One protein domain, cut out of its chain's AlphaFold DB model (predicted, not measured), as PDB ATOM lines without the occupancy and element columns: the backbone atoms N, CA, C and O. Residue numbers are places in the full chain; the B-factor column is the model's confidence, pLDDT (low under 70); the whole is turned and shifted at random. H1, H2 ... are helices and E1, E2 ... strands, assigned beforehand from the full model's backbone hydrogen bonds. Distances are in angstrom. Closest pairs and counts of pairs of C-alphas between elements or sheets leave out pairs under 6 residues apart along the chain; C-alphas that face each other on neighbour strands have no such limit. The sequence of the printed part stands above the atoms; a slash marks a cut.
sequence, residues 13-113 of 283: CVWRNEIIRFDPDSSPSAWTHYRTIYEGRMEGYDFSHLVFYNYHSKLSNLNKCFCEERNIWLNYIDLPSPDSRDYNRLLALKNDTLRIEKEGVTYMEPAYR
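What this domain is: This is residues 13 to 113 of the 283 residues of an uncharacterized protein of Lachnoclostridium sp. An118 (UniProt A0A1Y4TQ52). What stands out? It is a flat body with little regular structure: H1 and hairpin E1-E2 at one end, hairpins E3-E4 and E6-E7 at the other, loops and E5 between. What builds it? The 101 printed residues, 35 in named elements, run E1 E2 H1 E3 E4 E5 E6 E7, mixed class; each hairpin is an antiparallel sheet. How large? Compact, radius of gyration of the C-alphas 14.0 A, spans 38 by 34 by 18 A.

How they stand to each other: Which strands pair? Hairpin E1, residues 13 to 15, and E2, 18 to 21, has N 13 and O 20 at 3.0 A. Hairpin E3, 65 to 67, and E4, 72 to 74, has N 65 and O 74 at 3.0 A; hairpin E6, 99 to 102, and E7, 105 to 108, N 100 and O 107 at 2.9 A. E5, 91 to 93, pairs with no named strand. What else is near? The closest C-alphas of E4 and E7 are Leu 74 and Met 108, 5.1 A. In H1, residues 28 to 38, every O i to N i+4 pair is within hydrogen-bond range.

Where its parts are: Where does E1 begin? C-alpha 13 is at (204.151, 229.758, 330.407). How long is H1? It measures 14.9 A, ending at C-alpha 38, (218.647, 244.467, 337.976).

The domain as a whole: Any cut? The printed part has no cut; H1 to E3 and E4 to E5 are long links. Low confidence? No printed residue is under 70.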
ATOM      1  N   CYS A  13     202.848 230.258 329.969       94.88
ATOM      2  CA  CYS A  13     204.151 229.758 330.407       94.88
ATOM      3  C   CYS A  13     204.001 228.560 331.347       94.88
ATOM      4  O   CYS A  13     203.040 228.475 332.110       94.88
ATOM      5  N   VAL A  14     204.989 227.662 331.331       94.31
ATOM      6  CA  VAL A  14     205.107 226.610 332.347       94.31
ATOM      7  C   VAL A  14     205.714 227.207 333.615       94.31
ATOM      8  O   VAL A  14     206.781 227.822 333.564       94.31
ATOM      9  N   TRP A  15     205.055 227.014 334.753       94.44
ATOM     10  CA  TRP A  15     205.523 227.438 336.068       94.44
ATOM     11  C   TRP A  15     205.131 226.398 337.117       94.44
ATOM     12  O   TRP A  15     203.970 226.017 337.194       94.44
ATOM     13  N   ARG A  16     206.103 225.914 337.905       92.12
ATOM     14  CA  ARG A  16     205.900 224.864 338.929       92.12
ATOM     15  C   ARG A  16     205.096 223.651 338.409       92.12
ATOM     16  O   ARG A  16     204.229 223.137 339.097       92.12
ATOM     17  N   ASN A  17     205.433 223.183 337.201       92.62
ATOM     18  CA  ASN A  17     204.803 222.060 336.482       92.62
ATOM     19  C   ASN A  17     203.368 222.294 335.972       92.62
ATOM     20  O   ASN A  17     202.747 221.359 335.472       92.62
ATOM     21  N   GLU A  18     202.868 223.527 336.011       93.31
ATOM     22  CA  GLU A  18     201.551 223.894 335.488       93.31
ATOM     23  C   GLU A  18     201.668 224.892 334.334       93.31
ATOM     24  O   GLU A  18     202.627 225.661 334.253       93.31
ATOM     25  N   ILE A  19     200.685 224.896 333.432       95.00
ATOM     26  CA  ILE A  19     200.569 225.921 332.392       95.00
ATOM     27  C   ILE A  19     199.712 227.056 332.947       95.00
ATOM     28  O   ILE A  19     198.516 226.880 333.175       95.00
ATOM     29  N   ILE A  20     200.320 228.225 333.127       96.31
ATOM     30  CA  ILE A  20     199.679 229.402 333.716       96.31
ATOM     31  C   ILE A  20     199.699 230.548 332.704       96.31
ATOM     32  O   ILE A  20     200.679 230.746 331.976       96.31
ATOM     33  N   ARG A  21     198.607 231.317 332.673       97.50
ATOM     34  CA  ARG A  21     198.529 232.575 331.934       97.50
ATOM     35  C   ARG A  21     199.109 233.712 332.775       97.50
ATOM     36  O   ARG A  21     198.620 233.999 333.867       97.50
ATOM     37  N   PHE A  22     200.134 234.369 332.256       97.69
ATOM     38  CA  PHE A  22     200.826 235.490 332.874       97.69
ATOM     39  C   PHE A  22     200.582 236.778 332.115       97.69
ATOM     40  O   PHE A  22     200.489 236.782 330.886       97.69
ATOM     41  N   ASP A  23     200.554 237.880 332.857       96.94
ATOM     42  CA  ASP A  23     200.853 239.172 332.258       96.94
ATOM     43  C   ASP A  23     202.273 239.108 331.657       96.94
ATOM     44  O   ASP A  23     203.198 238.689 332.369       96.94
ATOM     45  N   PRO A  24     202.480 239.445 330.370       97.44
ATOM     46  CA  PRO A  24     203.769 239.260 329.703       97.44
ATOM     47  C   PRO A  24     204.951 239.909 330.427       97.44
ATOM     48  O   PRO A  24     206.028 239.302 330.492       97.44
ATOM     49  N   ASP A  25     204.739 241.086 331.024       97.69
ATOM     50  CA  ASP A  25     205.760 241.821 331.783       97.69
ATOM     51  C   ASP A  25     206.137 241.135 333.108       97.69
ATOM     52  O   ASP A  25     207.171 241.434 333.695       97.69
ATOM     53  N   SER A  26     205.338 240.178 333.569       97.38
ATOM     54  CA  SER A  26     205.489 239.485 334.850       97.38
ATOM     55  C   SER A  26     205.637 237.970 334.662       97.38
ATOM     56  O   SER A  26     205.499 237.204 335.617       97.38
ATOM     57  N   SER A  27     205.920 237.536 333.430       97.19
ATOM     58  CA  SER A  27     206.154 236.140 333.052       97.19
ATOM     59  C   SER A  27     207.534 235.632 333.509       97.19
ATOM     60  O   SER A  27     208.453 236.429 333.725       97.19
ATOM     61  N   PRO A  28     207.758 234.304 333.579       96.00
ATOM     62  CA  PRO A  28     209.080 233.740 333.884       96.00
ATOM     63  C   PRO A  28     210.195 234.227 332.940       96.00
ATOM     64  O   PRO A  28     211.340 234.428 333.355       96.00
ATOM     65  N   SER A  29     209.861 234.460 331.665       94.50
ATOM     66  CA  SER A  29     210.805 234.985 330.671       94.50
ATOM     67  C   SER A  29     211.216 236.433 330.966       94.50
ATOM     68  O   SER A  29     212.407 236.750 330.926       94.50
ATOM     69  N   ALA A  30     210.258 237.282 331.360       97.38
ATOM     70  CA  ALA A  30     210.530 238.647 331.795       97.38
ATOM     71  C   ALA A  30     211.379 238.660 333.073       97.38
ATOM     72  O   ALA A  30     212.367 239.382 333.154       97.38
ATOM     73  N   TRP A  31     211.099 237.780 334.036       97.12
ATOM     74  CA  TRP A  31     211.905 237.696 335.256       97.12
ATOM     75  C   TRP A  31     213.328 237.182 335.045       97.12
ATOM     76  O   TRP A  31     214.246 237.635 335.728       97.12
ATOM     77  N   THR A  32     213.544 236.300 334.070       95.62
ATOM     78  CA  THR A  32     214.902 235.909 333.653       95.62
ATOM     79  C   THR A  32     215.684 237.125 333.145       95.62
ATOM     80  O   THR A  32     216.861 237.314 333.473       95.62
ATOM     81  N   HIS A  33     215.012 237.993 332.385       96.88
ATOM     82  CA  HIS A  33     215.576 239.257 331.931       96.88
ATOM     83  C   HIS A  33     215.848 240.219 333.094       96.88
ATOM     84  O   HIS A  33     216.979 240.686 333.236       96.88
ATOM     85  N   TYR A  34     214.871 240.445 333.977       97.56
ATOM     86  CA  TYR A  34     215.018 241.329 335.135       97.56
ATOM     87  C   TYR A  34     216.145 240.904 336.064       97.56
ATOM     88  O   TYR A  34     216.951 241.745 336.452       97.56
ATOM     89  N   ARG A  35     216.259 239.605 336.364       95.50
ATOM     90  CA  ARG A  35     217.376 239.077 337.152       95.50
ATOM     91  C   ARG A  35     218.709 239.449 336.510       95.50
ATOM     92  O   ARG A  35     219.615 239.893 337.196       95.50
ATOM     93  N   THR A  36     218.822 239.350 335.188       94.69
ATOM     94  CA  THR A  36     220.070 239.700 334.495       94.69
ATOM     95  C   THR A  36     220.413 241.187 334.624       94.69
ATOM     96  O   THR A  36     221.579 241.525 334.841       94.69
ATOM     97  N   ILE A  37     219.424 242.077 334.480       95.81
ATOM     98  CA  ILE A  37     219.676 243.522 334.362       95.81
ATOM     99  C   ILE A  37     219.611 244.293 335.691       95.81
ATOM    100  O   ILE A  37     220.280 245.319 335.813       95.81
ATOM    101  N   TYR A  38     218.855 243.805 336.680       95.94
ATOM    102  CA  TYR A  38     218.647 244.467 337.976       95.94
ATOM    103  C   TYR A  38     219.349 243.794 339.157       95.94
ATOM    104  O   TYR A  38     219.471 244.422 340.210       95.94
ATOM    105  N   GLU A  39     219.829 242.554 339.034       84.62
ATOM    106  CA  GLU A  39     220.566 241.918 340.132       84.62
ATOM    107  C   GLU A  39     221.819 242.740 340.475       84.62
ATOM    108  O   GLU A  39     222.634 243.061 339.605       84.62
ATOM    109  N   GLY A  40     221.945 243.106 341.754       83.81
ATOM    110  CA  GLY A  40     222.971 244.022 342.261       83.81
ATOM    111  C   GLY A  40     222.635 245.515 342.136       83.81
ATOM    112  O   GLY A  40     223.367 246.332 342.678       83.81
ATOM    113  N   ARG A  41     221.540 245.890 341.456       88.75
ATOM    114  CA  ARG A  41     221.008 247.270 341.428       88.75
ATOM    115  C   ARG A  41     219.862 247.480 342.413       88.75
ATOM    116  O   ARG A  41     219.697 248.577 342.932       88.75
ATOM    117  N   MET A  42     219.058 246.443 342.636       89.00
ATOM    118  CA  MET A  42     217.939 246.454 343.580       89.00
ATOM    119  C   MET A  42     218.299 245.618 344.804       89.00
ATOM    120  O   MET A  42     218.011 244.423 344.872       89.00
ATOM    121  N   GLU A  43     218.995 246.246 345.747       87.19
ATOM    122  CA  GLU A  43     219.465 245.585 346.963       87.19
ATOM    123  C   GLU A  43     218.308 245.155 347.870       87.19
ATOM    124  O   GLU A  43     217.299 245.843 348.009       87.19
ATOM    125  N   GLY A  44     218.475 244.001 348.517       91.31
ATOM    126  CA  GLY A  44     217.507 243.490 349.484       91.31
ATOM    127  C   GLY A  44     216.260 242.849 348.875       91.31
ATOM    128  O   GLY A  44     215.315 242.619 349.623       91.31
ATOM    129  N   TYR A  45     216.250 242.546 347.574       93.00
ATOM    130  CA  TYR A  45     215.172 241.802 346.911       93.00
ATOM    131  C   TYR A  45     215.639 240.437 346.410       93.00
ATOM    132  O   TYR A  45     216.766 240.282 345.930       93.00
ATOM    133  N   ASP A  46     214.730 239.466 346.464       87.00
ATOM    134  CA  ASP A  46     214.983 238.099 346.029       87.00
ATOM    135  C   ASP A  46     214.416 237.861 344.623       87.00
ATOM    136  O   ASP A  46     213.223 237.616 344.434       87.00
ATOM    137  N   PHE A  47     215.291 237.923 343.620       91.81
ATOM    138  CA  PHE A  47     214.955 237.611 342.227       91.81
ATOM    139  C   PHE A  47     214.959 236.104 341.920       91.81
ATOM    140  O   PHE A  47     214.651 235.704 340.789       91.81
ATOM    141  N   SER A  48     215.336 235.264 342.885       87.62
ATOM    142  CA  SER A  48     215.390 233.804 342.764       87.62
ATOM    143  C   SER A  48     214.098 233.147 343.247       87.62
ATOM    144  O   SER A  48     213.628 232.209 342.603       87.62
ATOM    145  N   HIS A  49     213.478 233.683 344.301       90.62
ATOM    146  CA  HIS A  49     212.220 233.183 344.866       90.62
ATOM    147  C   HIS A  49     211.041 234.101 344.539       90.62
ATOM    148  O   HIS A  49     210.546 234.855 345.383       90.62
ATOM    149  N   LEU A  50     210.583 233.995 343.293       96.25
ATOM    150  CA  LEU A  50     209.399 234.689 342.793       96.25
ATOM    151  C   LEU A  50     208.121 234.013 343.284       96.25
ATOM    152  O   LEU A  50     208.047 232.781 343.364       96.25
ATOM    153  N   VAL A  51     207.105 234.827 343.542       96.56
ATOM    154  CA  VAL A  51     205.812 234.367 344.056       96.56
ATOM    155  C   VAL A  51     204.661 235.056 343.335       96.56
ATOM    156  O   VAL A  51     204.803 236.161 342.800       96.56
ATOM    157  N   PHE A  52     203.498 234.427 343.385       96.94
ATOM    158  CA  PHE A  52     202.226 235.120 343.273       96.94
ATOM    159  C   PHE A  52     201.947 235.878 344.574       96.94
ATOM    160  O   PHE A  52     202.392 235.491 345.648       96.94
ATOM    161  N   TYR A  53     201.216 236.984 344.497       95.50
ATOM    162  CA  TYR A  53     200.919 237.803 345.674       95.50
ATOM    163  C   TYR A  53     199.449 238.199 345.674       95.50
ATOM    164  O   TYR A  53     199.071 239.359 345.476       95.50
ATOM    165  N   ASN A  54     198.601 237.193 345.838       94.75
ATOM    166  CA  ASN A  54     197.160 237.355 345.767       94.75
ATOM    167  C   ASN A  54     196.578 237.527 347.164       94.75
ATOM    168  O   ASN A  54     196.945 236.821 348.098       94.75
ATOM    169  N   TYR A  55     195.667 238.486 347.317       92.50
ATOM    170  CA  TYR A  55     194.945 238.651 348.574       92.50
ATOM    171  C   TYR A  55     194.052 237.426 348.801       92.50
ATOM    172  O   TYR A  55     193.315 237.048 347.890       92.50
ATOM    173  N   HIS A  56     194.098 236.830 349.993       90.69
ATOM    174  CA  HIS A  56     193.512 235.515 350.271       90.69
ATOM    175  C   HIS A  56     192.043 235.403 349.838       90.69
ATOM    176  O   HIS A  56     191.651 234.412 349.240       90.69
ATOM    177  N   SER A  57     191.244 236.455 350.049       88.25
ATOM    178  CA  SER A  57     189.813 236.440 349.728       88.25
ATOM    179  C   SER A  57     189.506 236.367 348.228       88.25
ATOM    180  O   SER A  57     188.352 236.166 347.865       88.25
ATOM    181  N   LYS A  58     190.503 236.571 347.355       85.88
ATOM    182  CA  LYS A  58     190.369 236.376 345.903       85.88
ATOM    183  C   LYS A  58     190.528 234.913 345.491       85.88
ATOM    184  O   LYS A  58     190.083 234.539 344.414       85.88
ATOM    185  N   LEU A  59     191.165 234.102 346.331       83.44
ATOM    186  CA  LEU A  59     191.403 232.685 346.101       83.44
ATOM    187  C   LEU A  59     190.384 231.921 346.947       83.44
ATOM    188  O   LEU A  59     190.570 231.730 348.148       83.44
ATOM    189  N   SER A  60     189.247 231.593 346.330       70.62
ATOM    190  CA  SER A  60     188.102 230.945 346.981       70.62
ATOM    191  C   SER A  60     188.533 229.860 347.976       70.62
ATOM    192  O   SER A  60     189.351 229.010 347.634       70.62
ATOM    193  N   ASN A  61     187.927 229.863 349.167       77.81
ATOM    194  CA  ASN A  61     188.132 228.900 350.260       77.81
ATOM    195  C   ASN A  61     189.409 229.062 351.110       77.81
ATOM    196  O   ASN A  61     189.630 228.238 351.995       77.81
ATOM    197  N   LEU A  62     190.209 230.125 350.929       82.44
ATOM    198  CA  LEU A  62     191.378 230.392 351.780       82.44
ATOM    199  C   LEU A  62     191.156 231.554 352.764       82.44
ATOM    200  O   LEU A  62     190.766 232.671 352.406       82.44
ATOM    201  N   ASN A  63     191.464 231.297 354.035       85.25
ATOM    202  CA  ASN A  63     191.488 232.303 355.097       85.25
ATOM    203  C   ASN A  63     192.891 232.888 355.268       85.25
ATOM    204  O   ASN A  63     193.882 232.240 354.947       85.25
ATOM    205  N   LYS A  64     192.974 234.103 355.818       88.56
ATOM    206  CA  LYS A  64     194.231 234.699 356.292       88.56
ATOM    207  C   LYS A  64     194.892 233.830 357.373       88.56
ATOM    208  O   LYS A  64     194.203 233.168 358.149       88.56
ATOM    209  N   CYS A  65     196.218 233.882 357.459       92.50
ATOM    210  CA  CYS A  65     197.003 233.181 358.481       92.50
ATOM    211  C   CYS A  65     197.426 234.161 359.586       92.50
ATOM    212  O   CYS A  65     197.769 235.303 359.290       92.50
ATOM    213  N   PHE A  66     197.381 233.750 360.853       93.38
ATOM    214  CA  PHE A  66     197.874 234.560 361.969       93.38
ATOM    215  C   PHE A  66     199.281 234.108 362.363       93.38
ATOM    216  O   PHE A  66     199.506 232.919 362.576       93.38
ATOM    217  N   CYS A  67     200.212 235.056 362.459       92.69
ATOM    218  CA  CYS A  67     201.549 234.830 362.994       92.69
ATOM    219  C   CYS A  67     201.581 235.289 364.454       92.69
ATOM    220  O   CYS A  67     201.556 236.494 364.716       92.69
ATOM    221  N   GLU A  68     201.652 234.340 365.388       92.00
ATOM    222  CA  GLU A  68     201.687 234.627 366.828       92.00
ATOM    223  C   GLU A  68     202.954 235.391 367.225       92.00
ATOM    224  O   GLU A  68     202.866 236.409 367.907       92.00
ATOM    225  N   GLU A  69     204.117 234.969 366.720       90.69
ATOM    226  CA  GLU A  69     205.426 235.556 367.051       90.69
ATOM    227  C   GLU A  69     205.517 237.057 366.744       90.69
ATOM    228  O   GLU A  69     206.170 237.805 367.470       90.69
ATOM    229  N   ARG A  70     204.863 237.507 365.666       88.62
ATOM    230  CA  ARG A  70     204.842 238.920 365.256       88.62
ATOM    231  C   ARG A  70     203.524 239.628 365.557       88.62
ATOM    232  O   ARG A  70     203.438 240.831 365.328       88.62
ATOM    233  N   ASN A  71     202.516 238.916 366.062       92.94
ATOM    234  CA  ASN A  71     201.167 239.429 366.304       92.94
ATOM    235  C   ASN A  71     200.551 240.123 365.067       92.94
ATOM    236  O   ASN A  71     200.035 241.240 365.147       92.94
ATOM    237  N   ILE A  72     200.621 239.473 363.897       92.88
ATOM    238  CA  ILE A  72     200.106 240.025 362.628       92.88
ATOM    239  C   ILE A  72     199.286 239.021 361.819       92.88
ATOM    240  O   ILE A  72     199.476 237.808 361.888       92.88
ATOM    241  N   TRP A  73     198.390 239.559 360.989       92.88
ATOM    242  CA  TRP A  73     197.629 238.797 360.001       92.88
ATOM    243  C   TRP A  73     198.307 238.830 358.629       92.88
ATOM    244  O   TRP A  73     198.505 239.896 358.044       92.88
ATOM    245  N   LEU A  74     198.586 237.647 358.093       94.94
ATOM    246  CA  LEU A  74     199.116 237.411 356.757       94.94
ATOM    247  C   LEU A  74     197.952 237.232 355.786       94.94
ATOM    248  O   LEU A  74     197.216 236.244 355.837       94.94
ATOM    249  N   ASN A  75     197.767 238.226 354.921       94.31
ATOM    250  CA  ASN A  75     196.597 238.319 354.050       94.31
ATOM    251  C   ASN A  75     196.903 237.970 352.588       94.31
ATOM    252  O   ASN A  75     195.979 237.957 351.775       94.31
ATOM    253  N   TYR A  76     198.167 237.715 352.243       95.50
ATOM    254  CA  TYR A  76     198.595 237.413 350.879       95.50
ATOM    255  C   TYR A  76     199.083 235.979 350.755       95.50
ATOM    256  O   TYR A  76     199.612 235.424 351.714       95.50
ATOM    257  N   ILE A  77     198.891 235.392 349.578       95.62
ATOM    258  CA  ILE A  77     199.127 233.978 349.314       95.62
ATOM    259  C   ILE A  77     199.893 233.802 347.998       95.62
ATOM    260  O   ILE A  77     199.585 234.471 347.005       95.62
ATOM    261  N   ASP A  78     200.863 232.884 348.003       95.81
ATOM    262  CA  ASP A  78     201.632 232.458 346.826       95.81
ATOM    263  C   ASP A  78     200.920 231.337 346.064       95.81
ATOM    264  O   ASP A  78     201.355 230.187 346.030       95.81
ATOM    265  N   LEU A  79     199.786 231.685 345.466       94.69
ATOM    266  CA  LEU A  79     199.061 230.830 344.535       94.69
ATOM    267  C   LEU A  79     198.559 231.674 343.359       94.69
ATOM    268  O   LEU A  79     198.193 232.838 343.572       94.69
ATOM    269  N   PRO A  80     198.535 231.124 342.134       94.69
ATOM    270  CA  PRO A  80     197.933 231.804 340.996       94.69
ATOM    271  C   PRO A  80     196.418 231.962 341.195       94.69
ATOM    272  O   PRO A  80     195.811 231.316 342.052       94.69
ATOM    273  N   SER A  81     195.792 232.824 340.394       91.81
ATOM    274  CA  SER A  81     194.335 232.868 340.291       91.81
ATOM    275  C   SER A  81     193.803 231.497 339.852       91.81
ATOM    276  O   SER A  81     194.380 230.895 338.942       91.81
ATOM    277  N   PRO A  82     192.703 231.004 340.453       88.38
ATOM    278  CA  PRO A  82     192.063 229.769 340.016       88.38
ATOM    279  C   PRO A  82     191.362 229.916 338.655       88.38
ATOM    280  O   PRO A  82     191.042 228.910 338.023       88.38
ATOM    281  N   ASP A  83     191.098 231.145 338.195       90.12
ATOM    282  CA  ASP A  83     190.527 231.391 336.872       90.12
ATOM    283  C   ASP A  83     191.642 231.434 335.822       90.12
ATOM    284  O   ASP A  83     192.466 232.347 335.790       90.12
ATOM    285  N   SER A  84     191.644 230.461 334.914       86.31
ATOM    286  CA  SER A  84     192.642 230.359 333.842       86.31
ATOM    287  C   SER A  84     192.607 231.519 332.838       86.31
ATOM    288  O   SER A  84     193.536 231.675 332.041       86.31
ATOM    289  N   ARG A  85     191.548 232.340 332.851       88.50
ATOM    290  CA  ARG A  85     191.438 233.539 332.010       88.50
ATOM    291  C   ARG A  85     192.212 234.717 332.587       88.50
ATOM    292  O   ARG A  85     192.586 235.597 331.804       88.50
ATOM    293  N   ASP A  86     192.445 234.724 333.898       92.31
ATOM    294  CA  ASP A  86     193.132 235.806 334.587       92.31
ATOM    295  C   ASP A  86     194.617 235.838 334.237       92.31
ATOM    296  O   ASP A  86     195.288 234.818 334.072       92.31
ATOM    297  N   TYR A  87     195.145 237.054 334.167       94.88
ATOM    298  CA  TYR A  87     196.576 237.273 334.067       94.88
ATOM    299  C   TYR A  87     197.211 237.206 335.449       94.88
ATOM    300  O   TYR A  87     196.911 238.007 336.336       94.88
ATOM    301  N   ASN A  88     198.134 236.267 335.611       96.88
ATOM    302  CA  ASN A  88     198.928 236.145 336.819       96.88
ATOM    303  C   ASN A  88     200.200 236.986 336.727       96.88
ATOM    304  O   ASN A  88     200.763 237.185 335.650       96.88
ATOM    305  N   ARG A  89     200.683 237.467 337.873       97.06
ATOM    306  CA  ARG A  89     201.917 238.255 337.950       97.06
ATOM    307  C   ARG A  89     202.850 237.639 338.977       97.06
ATOM    308  O   ARG A  89     202.468 237.500 340.139       97.06
ATOM    309  N   LEU A  90     204.060 237.289 338.545       97.56
ATOM    310  CA  LEU A  90     205.153 236.989 339.461       97.56
ATOM    311  C   LEU A  90     205.735 238.289 340.004       97.56
ATOM    312  O   LEU A  90     205.840 239.284 339.281       97.56
ATOM    313  N   LEU A  91     206.116 238.258 341.273       97.50
ATOM    314  CA  LEU A  91     206.646 239.396 342.008       97.50
ATOM    315  C   LEU A  91     207.915 238.979 342.753       97.50
ATOM    316  O   LEU A  91     207.986 237.873 343.294       97.50
ATOM    317  N   ALA A  92     208.891 239.885 342.811       96.88
ATOM    318  CA  ALA A  92     210.041 239.766 343.703       96.88
ATOM    319  C   ALA A  92     209.773 240.574 344.968       96.88
ATOM    320  O   ALA A  92     209.403 241.751 344.900       96.88
ATOM    321  N   LEU A  93     209.954 239.944 346.124       95.81
ATOM    322  CA  LEU A  93     209.734 240.564 347.426       95.81
ATOM    323  C   LEU A  93     211.059 240.930 348.065       95.81
ATOM    324  O   LEU A  93     212.106 240.362 347.748       95.81
ATOM    325  N   LYS A  94     210.980 241.859 349.012       94.38
ATOM    326  CA  LYS A  94     212.094 242.173 349.893       94.38
ATOM    327  C   LYS A  94     212.462 240.955 350.756       94.38
ATOM    328  O   LYS A  94     211.570 240.238 351.219       94.38
ATOM    329  N   ASN A  95     213.755 240.726 350.972       92.81
ATOM    330  CA  ASN A  95     214.310 239.528 351.618       92.81
ATOM    331  C   ASN A  95     213.808 239.308 353.052       92.81
ATOM    332  O   ASN A  95     213.704 238.173 353.498       92.81
ATOM    333  N   ASP A  96     213.495 240.385 353.771       92.62
ATOM    334  CA  ASP A  96     213.025 240.364 355.160       92.62
ATOM    335  C   ASP A  96     211.505 240.168 355.301       92.62
ATOM    336  O   ASP A  96     210.990 240.175 356.423       92.62
ATOM    337  N   THR A  97     210.790 239.973 354.186       93.75
ATOM    338  CA  THR A  97     209.344 239.725 354.196       93.75
ATOM    339  C   THR A  97     209.029 238.433 354.942       93.75
ATOM    340  O   THR A  97     209.513 237.365 354.561       93.75
ATOM    341  N   LEU A  98     208.148 238.507 355.944       94.00
ATOM    342  CA  LEU A  98     207.656 237.327 356.645       94.00
ATOM    343  C   LEU A  98     206.859 236.416 355.706       94.00
ATOM    344  O   LEU A  98     205.917 236.848 355.031       94.00
ATOM    345  N   ARG A  99     207.211 235.128 355.739       93.88
ATOM    346  CA  ARG A  99     206.516 234.048 355.042       93.88
ATOM    347  C   ARG A  99     206.251 232.913 356.020       93.88
ATOM    348  O   ARG A  99     207.149 232.542 356.769       93.88
ATOM    349  N   ILE A 100     205.041 232.369 356.001       94.50
ATOM    350  CA  ILE A 100     204.680 231.181 356.780       94.50
ATOM    351  C   ILE A 100     204.067 230.163 355.837       94.50
ATOM    352  O   ILE A 100     203.130 230.480 355.107       94.50
ATOM    353  N   GLU A 101     204.580 228.942 355.874       94.19
ATOM    354  CA  GLU A 101     203.960 227.817 355.196       94.19
ATOM    355  C   GLU A 101     202.970 227.132 356.141       94.19
ATOM    356  O   GLU A 101     203.306 226.777 357.273       94.19
ATOM    357  N   LYS A 102     201.732 226.962 355.683       91.12
ATOM    358  CA  LYS A 102     200.692 226.235 356.406       91.12
ATOM    359  C   LYS A 102     199.851 225.463 355.405       91.12
ATOM    360  O   LYS A 102     199.369 226.044 354.441       91.12
ATOM    361  N   GLU A 103     199.684 224.161 355.641       89.19
ATOM    362  CA  GLU A 103     198.853 223.283 354.798       89.19
ATOM    363  C   GLU A 103     199.254 223.330 353.306       89.19
ATOM    364  O   GLU A 103     198.409 223.286 352.417       89.19
ATOM    365  N   GLY A 104     200.559 223.445 353.022       88.75
ATOM    366  CA  GLY A 104     201.099 223.524 351.656       88.75
ATOM    367  C   GLY A 104     200.894 224.875 350.959       88.75
ATOM    368  O   GLY A 104     201.157 225.000 349.766       88.75
ATOM    369  N   VAL A 105     200.430 225.893 351.687       92.00
ATOM    370  CA  VAL A 105     200.215 227.252 351.184       92.00
ATOM    371  C   VAL A 105     201.177 228.215 351.873       92.00
ATOM    372  O   VAL A 105     201.292 228.227 353.099       92.00
ATOM    373  N   THR A 106     201.854 229.058 351.091       95.31
ATOM    374  CA  THR A 106     202.707 230.128 351.629       95.31
ATOM    375  C   THR A 106     201.906 231.412 351.818       95.31
ATOM    376  O   THR A 106     201.390 231.987 350.855       95.31
ATOM    377  N   TYR A 107     201.850 231.879 353.062       95.56
ATOM    378  CA  TYR A 107     201.217 233.117 353.498       95.56
ATOM    379  C   TYR A 107     202.245 234.221 353.709       95.56
ATOM    380  O   TYR A 107     203.331 233.976 354.228       95.56
ATOM    381  N   MET A 108     201.883 235.449 353.345       95.94
ATOM    382  CA  MET A 108     202.768 236.612 353.361       95.94
ATOM    383  C   MET A 108     202.093 237.838 353.980       95.94
ATOM    384  O   MET A 108     200.882 238.067 353.843       95.94
ATOM    385  N   GLU A 109     202.906 238.661 354.635       93.19
ATOM    386  CA  GLU A 109     202.514 239.991 355.105       93.19
ATOM    387  C   GLU A 109     202.475 241.017 353.953       93.19
ATOM    388  O   GLU A 109     203.060 240.763 352.892       93.19
ATOM    389  N   PRO A 110     201.810 242.181 354.125       90.94
ATOM    390  CA  PRO A 110     201.986 243.343 353.251       90.94
ATOM    391  C   PRO A 110     203.471 243.711 353.098       90.94
ATOM    392  O   PRO A 110     204.131 244.025 354.082       90.94
ATOM    393  N   ALA A 111     203.995 243.698 351.871       93.00
ATOM    394  CA  ALA A 111     205.435 243.788 351.637       93.00
ATOM    395  C   ALA A 111     205.817 244.720 350.483       93.00
ATOM    396  O   ALA A 111     205.087 244.859 349.486       93.00
ATOM    397  N   TYR A 112     207.014 245.307 350.603       95.00
ATOM    398  CA  TYR A 112     207.730 245.879 349.468       95.00
ATOM    399  C   TYR A 112     207.987 244.782 348.443       95.00
ATOM    400  O   TYR A 112     208.529 243.718 348.745       95.00
ATOM    401  N   ARG A 113     207.563 245.059 347.219       95.50
ATOM    402  CA  ARG A 113     207.671 244.129 346.103       95.50
ATOM    403  C   ARG A 113     207.757 244.857 344.773       95.50
ATOM    404  O   ARG A 113     207.084 245.880 344.591       95.50
TER     405      ARG A 113